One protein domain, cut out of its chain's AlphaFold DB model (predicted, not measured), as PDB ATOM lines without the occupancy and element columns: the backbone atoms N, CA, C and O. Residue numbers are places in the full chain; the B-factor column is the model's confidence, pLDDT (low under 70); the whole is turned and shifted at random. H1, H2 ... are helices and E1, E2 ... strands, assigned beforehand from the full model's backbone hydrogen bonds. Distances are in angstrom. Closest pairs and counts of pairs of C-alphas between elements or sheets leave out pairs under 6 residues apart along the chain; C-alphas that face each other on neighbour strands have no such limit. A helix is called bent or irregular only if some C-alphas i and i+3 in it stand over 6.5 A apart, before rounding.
ATOM      1  N   ALA A 240      30.321 -26.114 -23.759       41.88
ATOM      2  CA  ALA A 240      29.696 -26.745 -22.615       41.88
ATOM      3  C   ALA A 240      29.133 -28.098 -22.953       41.88
ATOM      4  O   ALA A 240      29.522 -29.096 -22.355       41.88
ATOM      5  N   ALA A 241      28.227 -28.099 -23.919       41.47
ATOM      6  CA  ALA A 241      27.483 -29.276 -24.299       41.47
ATOM      7  C   ALA A 241      28.399 -30.301 -24.983       41.47
ATOM      8  O   ALA A 241      28.381 -31.471 -24.606       41.47
ATOM      9  N   LEU A 242      29.279 -29.861 -25.896       46.56
ATOM     10  CA  LEU A 242      30.221 -30.751 -26.589       46.56
ATOM     11  C   LEU A 242      31.282 -31.346 -25.665       46.56
ATOM     12  O   LEU A 242      31.588 -32.534 -25.748       46.56
ATOM     13  N   ASP A 243      31.787 -30.541 -24.732       46.28
ATOM     14  CA  ASP A 243      32.752 -31.008 -23.744       46.28
ATOM     15  C   ASP A 243      32.097 -31.916 -22.693       46.28
ATOM     16  O   ASP A 243      32.805 -32.407 -21.841       46.28
ATOM     17  N   THR A 244      30.782 -32.159 -22.683       42.00
ATOM     18  CA  THR A 244      30.142 -33.018 -21.660       42.00
ATOM     19  C   THR A 244      30.078 -34.492 -22.068       42.00
ATOM     20  O   THR A 244      29.946 -35.361 -21.202       42.00
ATOM     21  N   PHE A 245      30.207 -34.798 -23.366       43.12
ATOM     22  CA  PHE A 245      29.932 -36.139 -23.901       43.12
ATOM     23  C   PHE A 245      30.988 -36.685 -24.882       43.12
ATOM     24  O   PHE A 245      30.827 -37.804 -25.366       43.12
ATOM     25  N   ASP A 246      32.082 -35.960 -25.150       43.19
ATOM     26  CA  ASP A 246      33.220 -36.466 -25.937       43.19
ATOM     27  C   ASP A 246      34.262 -37.170 -25.036       43.19
ATOM     28  O   ASP A 246      34.960 -36.498 -24.277       43.19
ATOM     29  N   PRO A 247      34.433 -38.503 -25.108       38.66
ATOM     30  CA  PRO A 247      35.412 -39.229 -24.294       38.66
ATOM     31  C   PRO A 247      36.884 -38.968 -24.677       38.66
ATOM     32  O   PRO A 247      37.787 -39.336 -23.922       38.66
ATOM     33  N   ASN A 248      37.147 -38.334 -25.827       37.41
ATOM     34  CA  ASN A 248      38.491 -37.987 -26.303       37.41
ATOM     35  C   ASN A 248      38.824 -36.494 -26.152       37.41
ATOM     36  O   ASN A 248      40.005 -36.124 -26.197       37.41
ATOM     37  N   ALA A 249      37.837 -35.633 -25.900       47.44
ATOM     38  CA  ALA A 249      38.107 -34.273 -25.467       47.44
ATOM     39  C   ALA A 249      38.792 -34.329 -24.099       47.44
ATOM     40  O   ALA A 249      38.238 -34.826 -23.117       47.44
ATOM     41  N   ARG A 250      39.961 -33.690 -23.972       42.09
ATOM     42  CA  ARG A 250      40.537 -33.345 -22.658       42.09
ATOM     43  C   ARG A 250      39.572 -32.530 -21.779       42.09
ATOM     44  O   ARG A 250      39.912 -32.289 -20.634       42.09
ATOM     45  N   ALA A 251      38.414 -32.114 -22.293       42.31
ATOM     46  CA  ALA A 251      37.352 -31.413 -21.592       42.31
ATOM     47  C   ALA A 251      36.072 -32.257 -21.376       42.31
ATOM     48  O   ALA A 251      35.342 -31.947 -20.449       42.31
ATOM     49  N   GLY A 252      35.881 -33.377 -22.091       40.75
ATOM     50  CA  GLY A 252      34.770 -34.348 -22.015       40.75
ATOM     51  C   GLY A 252      34.301 -34.763 -20.616       40.75
ATOM     52  O   GLY A 252      33.224 -34.478 -20.084       40.75
ATOM     53  N   HIS A 253      35.200 -35.496 -19.975       45.78
ATOM     54  CA  HIS A 253      34.998 -36.005 -18.626       45.78
ATOM     55  C   HIS A 253      35.054 -34.893 -17.577       45.78
ATOM     56  O   HIS A 253      34.393 -34.977 -16.541       45.78
ATOM     57  N   TYR A 254      35.815 -33.833 -17.860       54.72
ATOM     58  CA  TYR A 254      35.897 -32.679 -16.981       54.72
ATOM     59  C   TYR A 254      34.599 -31.893 -17.001       54.72
ATOM     60  O   TYR A 254      34.171 -31.480 -15.935       54.72
ATOM     61  N   ALA A 255      33.919 -31.728 -18.135       62.28
ATOM     62  CA  ALA A 255      32.695 -30.949 -18.169       62.28
ATOM     63  C   ALA A 255      31.534 -31.703 -17.526       62.28
ATOM     64  O   ALA A 255      30.780 -31.065 -16.804       62.28
ATOM     65  N   ASN A 256      31.440 -33.037 -17.645       72.00
ATOM     66  CA  ASN A 256      30.466 -33.790 -16.842       72.00
ATOM     67  C   ASN A 256      30.757 -33.671 -15.336       72.00
ATOM     68  O   ASN A 256      29.844 -33.455 -14.541       72.00
ATOM     69  N   MET A 257      32.029 -33.769 -14.934       73.88
ATOM     70  CA  MET A 257      32.427 -33.605 -13.533       73.88
ATOM     71  C   MET A 257      32.166 -32.179 -13.025       73.88
ATOM     72  O   MET A 257      31.605 -32.019 -11.947       73.88
ATOM     73  N   HIS A 258      32.533 -31.150 -13.791       76.38
ATOM     74  CA  HIS A 258      32.290 -29.746 -13.467       76.38
ATOM     75  C   HIS A 258      30.798 -29.447 -13.430       76.38
ATOM     76  O   HIS A 258      30.347 -28.862 -12.459       76.38
ATOM     77  N   TRP A 259      30.020 -29.934 -14.398       85.44
ATOM     78  CA  TRP A 259      28.561 -29.835 -14.383       85.44
ATOM     79  C   TRP A 259      27.984 -30.445 -13.102       85.44
ATOM     80  O   TRP A 259      27.205 -29.784 -12.423       85.44
ATOM     81  N   ARG A 260      28.419 -31.651 -12.698       87.38
ATOM     82  CA  ARG A 260      27.985 -32.269 -11.429       87.38
ATOM     83  C   ARG A 260      28.367 -31.414 -10.227       87.38
ATOM     84  O   ARG A 260      27.521 -31.164  -9.379       87.38
ATOM     85  N   LEU A 261      29.620 -30.968 -10.142       85.00
ATOM     86  CA  LEU A 261      30.106 -30.157  -9.024       85.00
ATOM     87  C   LEU A 261      29.382 -28.807  -8.940       85.00
ATOM     88  O   LEU A 261      28.992 -28.403  -7.847       85.00
ATOM     89  N   ASP A 262      29.151 -28.149 -10.074       85.88
ATOM     90  CA  ASP A 262      28.424 -26.883 -10.167       85.88
ATOM     91  C   ASP A 262      26.955 -27.070  -9.789       85.88
ATOM     92  O   ASP A 262      26.417 -26.273  -9.014       85.88
ATOM     93  N   PHE A 263      26.324 -28.152 -10.258       93.19
ATOM     94  CA  PHE A 263      24.949 -28.492  -9.902       93.19
ATOM     95  C   PHE A 263      24.846 -28.814  -8.405       93.19
ATOM     96  O   PHE A 263      23.982 -28.285  -7.711       93.19
ATOM     97  N   TRP A 264      25.765 -29.605  -7.848       93.12
ATOM     98  CA  TRP A 264      25.794 -29.890  -6.409       93.12
ATOM     99  C   TRP A 264      26.005 -28.619  -5.594       93.12
ATOM    100  O   TRP A 264      25.288 -28.392  -4.622       93.12
ATOM    101  N   ALA A 265      26.940 -27.760  -6.001       89.50
ATOM    102  CA  ALA A 265      27.183 -26.487  -5.339       89.50
ATOM    103  C   ALA A 265      25.951 -25.573  -5.412       89.50
ATOM    104  O   ALA A 265      25.616 -24.918  -4.424       89.50
ATOM    105  N   TYR A 266      25.251 -25.555  -6.548       95.56
ATOM    106  CA  TYR A 266      23.976 -24.862  -6.702       95.56
ATOM    107  C   TYR A 266      22.930 -25.393  -5.712       95.56
ATOM    108  O   TYR A 266      22.395 -24.613  -4.925       95.56
ATOM    109  N   LEU A 267      22.710 -26.709  -5.660       95.12
ATOM    110  CA  LEU A 267      21.742 -27.319  -4.745       95.12
ATOM    111  C   LEU A 267      22.081 -27.062  -3.274       95.12
ATOM    112  O   LEU A 267      21.187 -26.779  -2.478       95.12
ATOM    113  N   LEU A 268      23.361 -27.111  -2.899       93.88
ATOM    114  CA  LEU A 268      23.806 -26.803  -1.537       93.88
ATOM    115  C   LEU A 268      23.555 -25.331  -1.175       93.88
ATOM    116  O   LEU A 268      23.075 -25.053  -0.074       93.88
ATOM    117  N   ARG A 269      23.804 -24.390  -2.099       95.88
ATOM    118  CA  ARG A 269      23.472 -22.965  -1.906       95.88
ATOM    119  C   ARG A 269      21.970 -22.736  -1.772       95.88
ATOM    120  O   ARG A 269      21.551 -21.976  -0.903       95.88
ATOM    121  N   GLU A 270      21.155 -23.405  -2.584       96.06
ATOM    122  CA  GLU A 270      19.697 -23.320  -2.456       96.06
ATOM    123  C   GLU A 270      19.203 -23.939  -1.144       96.06
ATOM    124  O   GLU A 270      18.338 -23.369  -0.479       96.06
ATOM    125  N   THR A 271      19.799 -25.053  -0.713       95.38
ATOM    126  CA  THR A 271      19.481 -25.680   0.579       95.38
ATOM    127  C   THR A 271      19.799 -24.748   1.740       95.38
ATOM    128  O   THR A 271      19.024 -24.675   2.688       95.38
ATOM    129  N   ALA A 272      20.896 -23.989   1.668       95.56
ATOM    130  CA  ALA A 272      21.276 -23.043   2.718       95.56
ATOM    131  C   ALA A 272      20.204 -21.967   2.984       95.56
ATOM    132  O   ALA A 272      20.167 -21.413   4.080       95.56
ATOM    133  N   LYS A 273      19.297 -21.709   2.028       97.31
ATOM    134  CA  LYS A 273      18.146 -20.809   2.217       97.31
ATOM    135  C   LYS A 273      17.045 -21.426   3.086       97.31
ATOM    136  O   LYS A 273      16.309 -20.693   3.732       97.31
ATOM    137  N   ASN A 274      16.925 -22.756   3.103       96.88
ATOM    138  CA  ASN A 274      15.954 -23.514   3.900       96.88
ATOM    139  C   ASN A 274      16.621 -24.772   4.494       96.88
ATOM    140  O   ASN A 274      16.275 -25.897   4.127       96.88
ATOM    141  N   PRO A 275      17.594 -24.620   5.411       95.19
ATOM    142  CA  PRO A 275      18.527 -25.694   5.753       95.19
ATOM    143  C   PRO A 275      17.879 -26.854   6.510       95.19
ATOM    144  O   PRO A 275      18.392 -27.966   6.464       95.19
ATOM    145  N   VAL A 276      16.766 -26.622   7.209       95.75
ATOM    146  CA  VAL A 276      16.096 -27.661   8.008       95.75
ATOM    147  C   VAL A 276      15.157 -28.508   7.153       95.75
ATOM    148  O   VAL A 276      15.230 -29.729   7.227       95.75
ATOM    149  N   LEU A 277      14.307 -27.869   6.343       96.62
ATOM    150  CA  LEU A 277      13.215 -28.527   5.609       96.62
ATOM    151  C   LEU A 277      13.498 -28.726   4.114       96.62
ATOM    152  O   LEU A 277      12.789 -29.484   3.455       96.62
ATOM    153  N   GLY A 278      14.526 -28.071   3.573       97.31
ATOM    154  CA  GLY A 278      14.813 -28.078   2.143       97.31
ATOM    155  C   GLY A 278      13.755 -27.321   1.342       97.31
ATOM    156  O   GLY A 278      13.061 -26.445   1.861       97.31
ATOM    157  N   VAL A 279      13.646 -27.649   0.055       96.25
ATOM    158  CA  VAL A 279      12.739 -26.967  -0.886       96.25
ATOM    159  C   VAL A 279      11.464 -27.751  -1.234       96.25
ATOM    160  O   VAL A 279      10.598 -27.226  -1.934       96.25
ATOM    161  N   GLY A 280      11.346 -29.009  -0.796       94.94
ATOM    162  CA  GLY A 280      10.248 -29.918  -1.136       94.94
ATOM    163  C   GLY A 280      10.379 -30.625  -2.498       94.94
ATOM    164  O   GLY A 280      11.215 -30.292  -3.342       94.94
ATOM    165  N   PHE A 281       9.531 -31.632  -2.740       89.44
ATOM    166  CA  PHE A 281       9.588 -32.501  -3.932       89.44
ATOM    167  C   PHE A 281       8.928 -31.931  -5.199       89.44
ATOM    168  O   PHE A 281       9.155 -32.462  -6.284       89.44
ATOM    169  N   GLY A 282       8.160 -30.845  -5.092       86.62
ATOM    170  CA  GLY A 282       7.442 -30.243  -6.226       86.62
ATOM    171  C   GLY A 282       8.212 -29.158  -6.981       86.62
ATOM    172  O   GLY A 282       7.912 -28.894  -8.138       86.62
ATOM    173  N   ARG A 283       9.217 -28.535  -6.356       90.94
ATOM    174  CA  ARG A 283       9.902 -27.371  -6.932       90.94
ATOM    175  C   ARG A 283      11.021 -27.788  -7.899       90.94
ATOM    176  O   ARG A 283      11.860 -28.583  -7.493       90.94
ATOM    177  N   PRO A 284      11.090 -27.305  -9.144       92.88
ATOM    178  CA  PRO A 284      12.237 -27.597 -10.004       92.88
ATOM    179  C   PRO A 284      13.536 -27.062  -9.393       92.88
ATOM    180  O   PRO A 284      13.516 -26.011  -8.744       92.88
ATOM    181  N   ALA A 285      14.654 -27.768  -9.595       94.19
ATOM    182  CA  ALA A 285      15.953 -27.188  -9.283       94.19
ATOM    183  C   ALA A 285      16.283 -26.035 -10.230       94.19
ATOM    184  O   ALA A 285      16.894 -25.078  -9.777       94.19
ATOM    185  N   ALA A 286      15.842 -26.094 -11.493       93.81
ATOM    186  CA  ALA A 286      16.057 -25.037 -12.485       93.81
ATOM    187  C   ALA A 286      17.524 -24.557 -12.536       93.81
ATOM    188  O   ALA A 286      17.811 -23.359 -12.574       93.81
ATOM    189  N   PHE A 287      18.462 -25.504 -12.491       94.06
ATOM    190  CA  PHE A 287      19.889 -25.212 -12.523       94.06
ATOM    191  C   PHE A 287      20.288 -24.795 -13.933       94.06
ATOM    192  O   PHE A 287      20.159 -25.578 -14.869       94.06
ATOM    193  N   GLU A 288      20.779 -23.572 -14.093       90.75
ATOM    194  CA  GLU A 288      21.296 -23.107 -15.372       90.75
ATOM    195  C   GLU A 288      22.793 -23.386 -15.469       90.75
ATOM    196  O   GLU A 288      23.588 -22.927 -14.645       90.75
ATOM    197  N   TRP A 289      23.187 -24.115 -16.506       83.62
ATOM    198  CA  TRP A 289      24.585 -24.331 -16.828       83.62
ATOM    199  C   TRP A 289      24.807 -24.049 -18.296       83.62
ATOM    200  O   TRP A 289      24.269 -24.733 -19.166       83.62
ATOM    201  N   LYS A 290      25.608 -23.011 -18.553       82.06
ATOM    202  CA  LYS A 290      26.022 -22.617 -19.900       82.06
ATOM    203  C   LYS A 290      24.802 -22.478 -20.831       82.06
ATOM    204  O   LYS A 290      24.786 -23.034 -21.918       82.06
ATOM    205  N   GLY A 291      23.784 -21.737 -20.378       81.94
ATOM    206  CA  GLY A 291      22.574 -21.404 -21.140       81.94
ATOM    207  C   GLY A 291      21.520 -22.510 -21.247       81.94
ATOM    208  O   GLY A 291      20.494 -22.301 -21.891       81.94
ATOM    209  N   ILE A 292      21.746 -23.676 -20.631       78.12
ATOM    210  CA  ILE A 292      20.780 -24.781 -20.577       78.12
ATOM    211  C   ILE A 292      20.241 -24.892 -19.153       78.12
ATOM    212  O   ILE A 292      21.015 -24.953 -18.197       78.12
ATOM    213  N   THR A 293      18.918 -24.943 -19.007       85.25
ATOM    214  CA  THR A 293      18.253 -25.166 -17.717       85.25
ATOM    215  C   THR A 293      17.979 -26.656 -17.503       85.25
ATOM    216  O   THR A 293      17.318 -27.293 -18.320       85.25
ATOM    217  N   TYR A 294      18.460 -27.192 -16.384       88.62
ATOM    218  CA  TYR A 294      18.302 -28.579 -15.951       88.62
ATOM    219  C   TYR A 294      17.271 -28.692 -14.817       88.62
ATOM    220  O   TYR A 294      17.191 -27.807 -13.958       88.62
ATOM    221  N   ASP A 295      16.512 -29.798 -14.794       89.94
ATOM    222  CA  ASP A 295      15.413 -30.045 -13.833       89.94
ATOM    223  C   ASP A 295      14.439 -28.852 -13.760       89.94
ATOM    224  O   ASP A 295      14.129 -28.381 -12.662       89.94
ATOM    225  N   ALA A 296      14.016 -28.301 -14.909       89.25
ATOM    226  CA  ALA A 296      13.070 -27.179 -14.950       89.25
ATOM    227  C   ALA A 296      11.607 -27.645 -14.829       89.25
ATOM    228  O   ALA A 296      10.774 -26.889 -14.328       89.25
ATOM    229  N   ARG A 297      11.317 -28.907 -15.179       86.88
ATOM    230  CA  ARG A 297      10.004 -29.573 -15.073       86.88
ATOM    231  C   ARG A 297       8.882 -28.806 -15.770       86.88
ATOM    232  O   ARG A 297       7.772 -28.689 -15.249       86.88
ATOM    233  N   THR A 298       9.200 -28.247 -16.926       86.50
ATOM    234  CA  THR A 298       8.287 -27.429 -17.730       86.50
ATOM    235  C   THR A 298       7.785 -28.149 -18.977       86.50
ATOM    236  O   THR A 298       6.680 -27.863 -19.430       86.50
ATOM    237  N   ASP A 299       8.565 -29.078 -19.524       78.62
ATOM    238  CA  ASP A 299       8.330 -29.714 -20.813       78.62
ATOM    239  C   ASP A 299       8.922 -31.142 -20.838       78.62
ATOM    240  O   ASP A 299      10.133 -31.311 -21.012       78.62
ATOM    241  N   PRO A 300       8.086 -32.195 -20.729       72.94
ATOM    242  CA  PRO A 300       8.530 -33.591 -20.749       72.94
ATOM    243  C   PRO A 300       9.177 -34.033 -22.063       72.94
ATOM    244  O   PRO A 300       9.793 -35.097 -22.092       72.94
ATOM    245  N   SER A 301       9.066 -33.247 -23.140       67.31
ATOM    246  CA  SER A 301       9.747 -33.544 -24.404       67.31
ATOM    247  C   SER A 301      11.226 -33.135 -24.410       67.31
ATOM    248  O   SER A 301      11.980 -33.580 -25.276       67.31
ATOM    249  N   ARG A 302      11.669 -32.320 -23.442       68.06
ATOM    250  CA  ARG A 302      13.063 -31.882 -23.324       68.06
ATOM    251  C   ARG A 302      13.844 -32.833 -22.425       68.06
ATOM    252  O   ARG A 302      13.619 -32.901 -21.223       68.06
ATOM    253  N   GLU A 303      14.835 -33.505 -22.999       63.88
ATOM    254  CA  GLU A 303      15.667 -34.499 -22.304       63.88
ATOM    255  C   GLU A 303      16.327 -33.955 -21.015       63.88
ATOM    256  O   GLU A 303      16.376 -34.632 -19.986       63.88
ATOM    257  N   PHE A 304      16.765 -32.692 -21.025       71.44
ATOM    258  CA  PHE A 304      17.430 -32.055 -19.879       71.44
ATOM    259  C   PHE A 304      16.476 -31.616 -18.759       71.44
ATOM    260  O   PHE A 304      16.905 -31.357 -17.630       71.44
ATOM    261  N   ASP A 305      15.176 -31.580 -19.041       73.44
ATOM    262  CA  ASP A 305      14.161 -31.029 -18.143       73.44
ATOM    263  C   ASP A 305      13.900 -31.908 -16.909       73.44
ATOM    264  O   ASP A 305      13.356 -31.431 -15.915       73.44
ATOM    265  N   PHE A 306      14.364 -33.164 -16.943       74.00
ATOM    266  CA  PHE A 306      14.258 -34.144 -15.853       74.00
ATOM    267  C   PHE A 306      15.615 -34.706 -15.420       74.00
ATOM    268  O   PHE A 306      15.663 -35.710 -14.710       74.00
ATOM    269  N   THR A 307      16.724 -34.084 -15.835       79.50
ATOM    270  CA  THR A 307      18.066 -34.570 -15.494       79.50
ATOM    271  C   THR A 307      18.395 -34.257 -14.025       79.50
ATOM    272  O   THR A 307      18.545 -33.089 -13.662       79.50
ATOM    273  N   PRO A 308      18.526 -35.277 -13.160       83.88
ATOM    274  CA  PRO A 308      18.792 -35.087 -11.739       83.88
ATOM    275  C   PRO A 308      20.285 -34.805 -11.473       83.88
ATOM    276  O   PRO A 308      21.132 -35.082 -12.318       83.88
ATOM    277  N   PRO A 309      20.666 -34.346 -10.267       83.38
ATOM    278  CA  PRO A 309      22.053 -33.986  -9.951       83.38
ATOM    279  C   PRO A 309      23.044 -35.162  -9.916       83.38
ATOM    280  O   PRO A 309      24.231 -34.940  -9.712       83.38
ATOM    281  N   HIS A 310      22.608 -36.418 -10.065       88.31
ATOM    282  CA  HIS A 310      23.463 -37.607  -9.911       88.31
ATOM    283  C   HIS A 310      24.202 -37.676  -8.560       88.31
ATOM    284  O   HIS A 310      25.369 -38.054  -8.493       88.31
TER     285      HIS A 310
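AT A GLANCE: This is residues 240 to 310 of the 423 residues of the protein "O-antigen ligase family protein" of Actinobacteria bacterium (UniProt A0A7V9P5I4). A small hairpin, E1 and E2, packs through E1 on the middle of one long helix, H2; short H1 packs at H2's start, and tiny H3 beside E2. A loop returns from H2's far end, where residues 272 to 277 stick out. The 71 printed residues include three named helices and two antiparallel strands, order H1 H2 E1 E2 H3, mostly helix; only just compact, close to loose, with radius of gyration of the C-alphas 13.3 A, spans 42 by 27 by 18 A.

HOW THE PARTS SIT: E1, residues 287 to 289, and E2, residues 292 to 294, form an antiparallel hairpin at 147 degrees; N 287 and O 294, 3.0 A apart, are within hydrogen-bond range. E1's closest C-alphas to H2, residues 252 to 273, are Phe 287 and Phe 263, 6.6 A. H2 touches H1, residues 240 to 245, with residues 252 to 256 alone, at a steep tilt of 62 degrees, opposite ways; closest C-alphas Gly 252 and Asp 243, 4.3 A. E2's closest C-alphas to H3, residues 303 to 306, are Tyr 294 and Asp 305, 5.3 A. H2 and H3 are apart. O i to N i+4 pairs are within range in 17 of 18 for H2 and 1 of 2 for H1; H3 is too short.

IN THESE COORDINATES: H2 runs 32.4 A from C-alpha 252 at (34.770, -34.348, -22.015) to C-alpha 273 at (18.146, -20.809, 2.217). H1 spans 9.5 A, E1 6.4 A and E2 6.5 A. H3 is only just irregular: C-alphas 303 and 306 are 6.6 A apart.

THE WHOLE: The farthest C-alphas, Asn 248 and Val 276, are 42.3 A apart. The printed part has no cut; H2 to E1 is a long link. pLDDT is under 70 in residues 240 to 255 and 301 to 303.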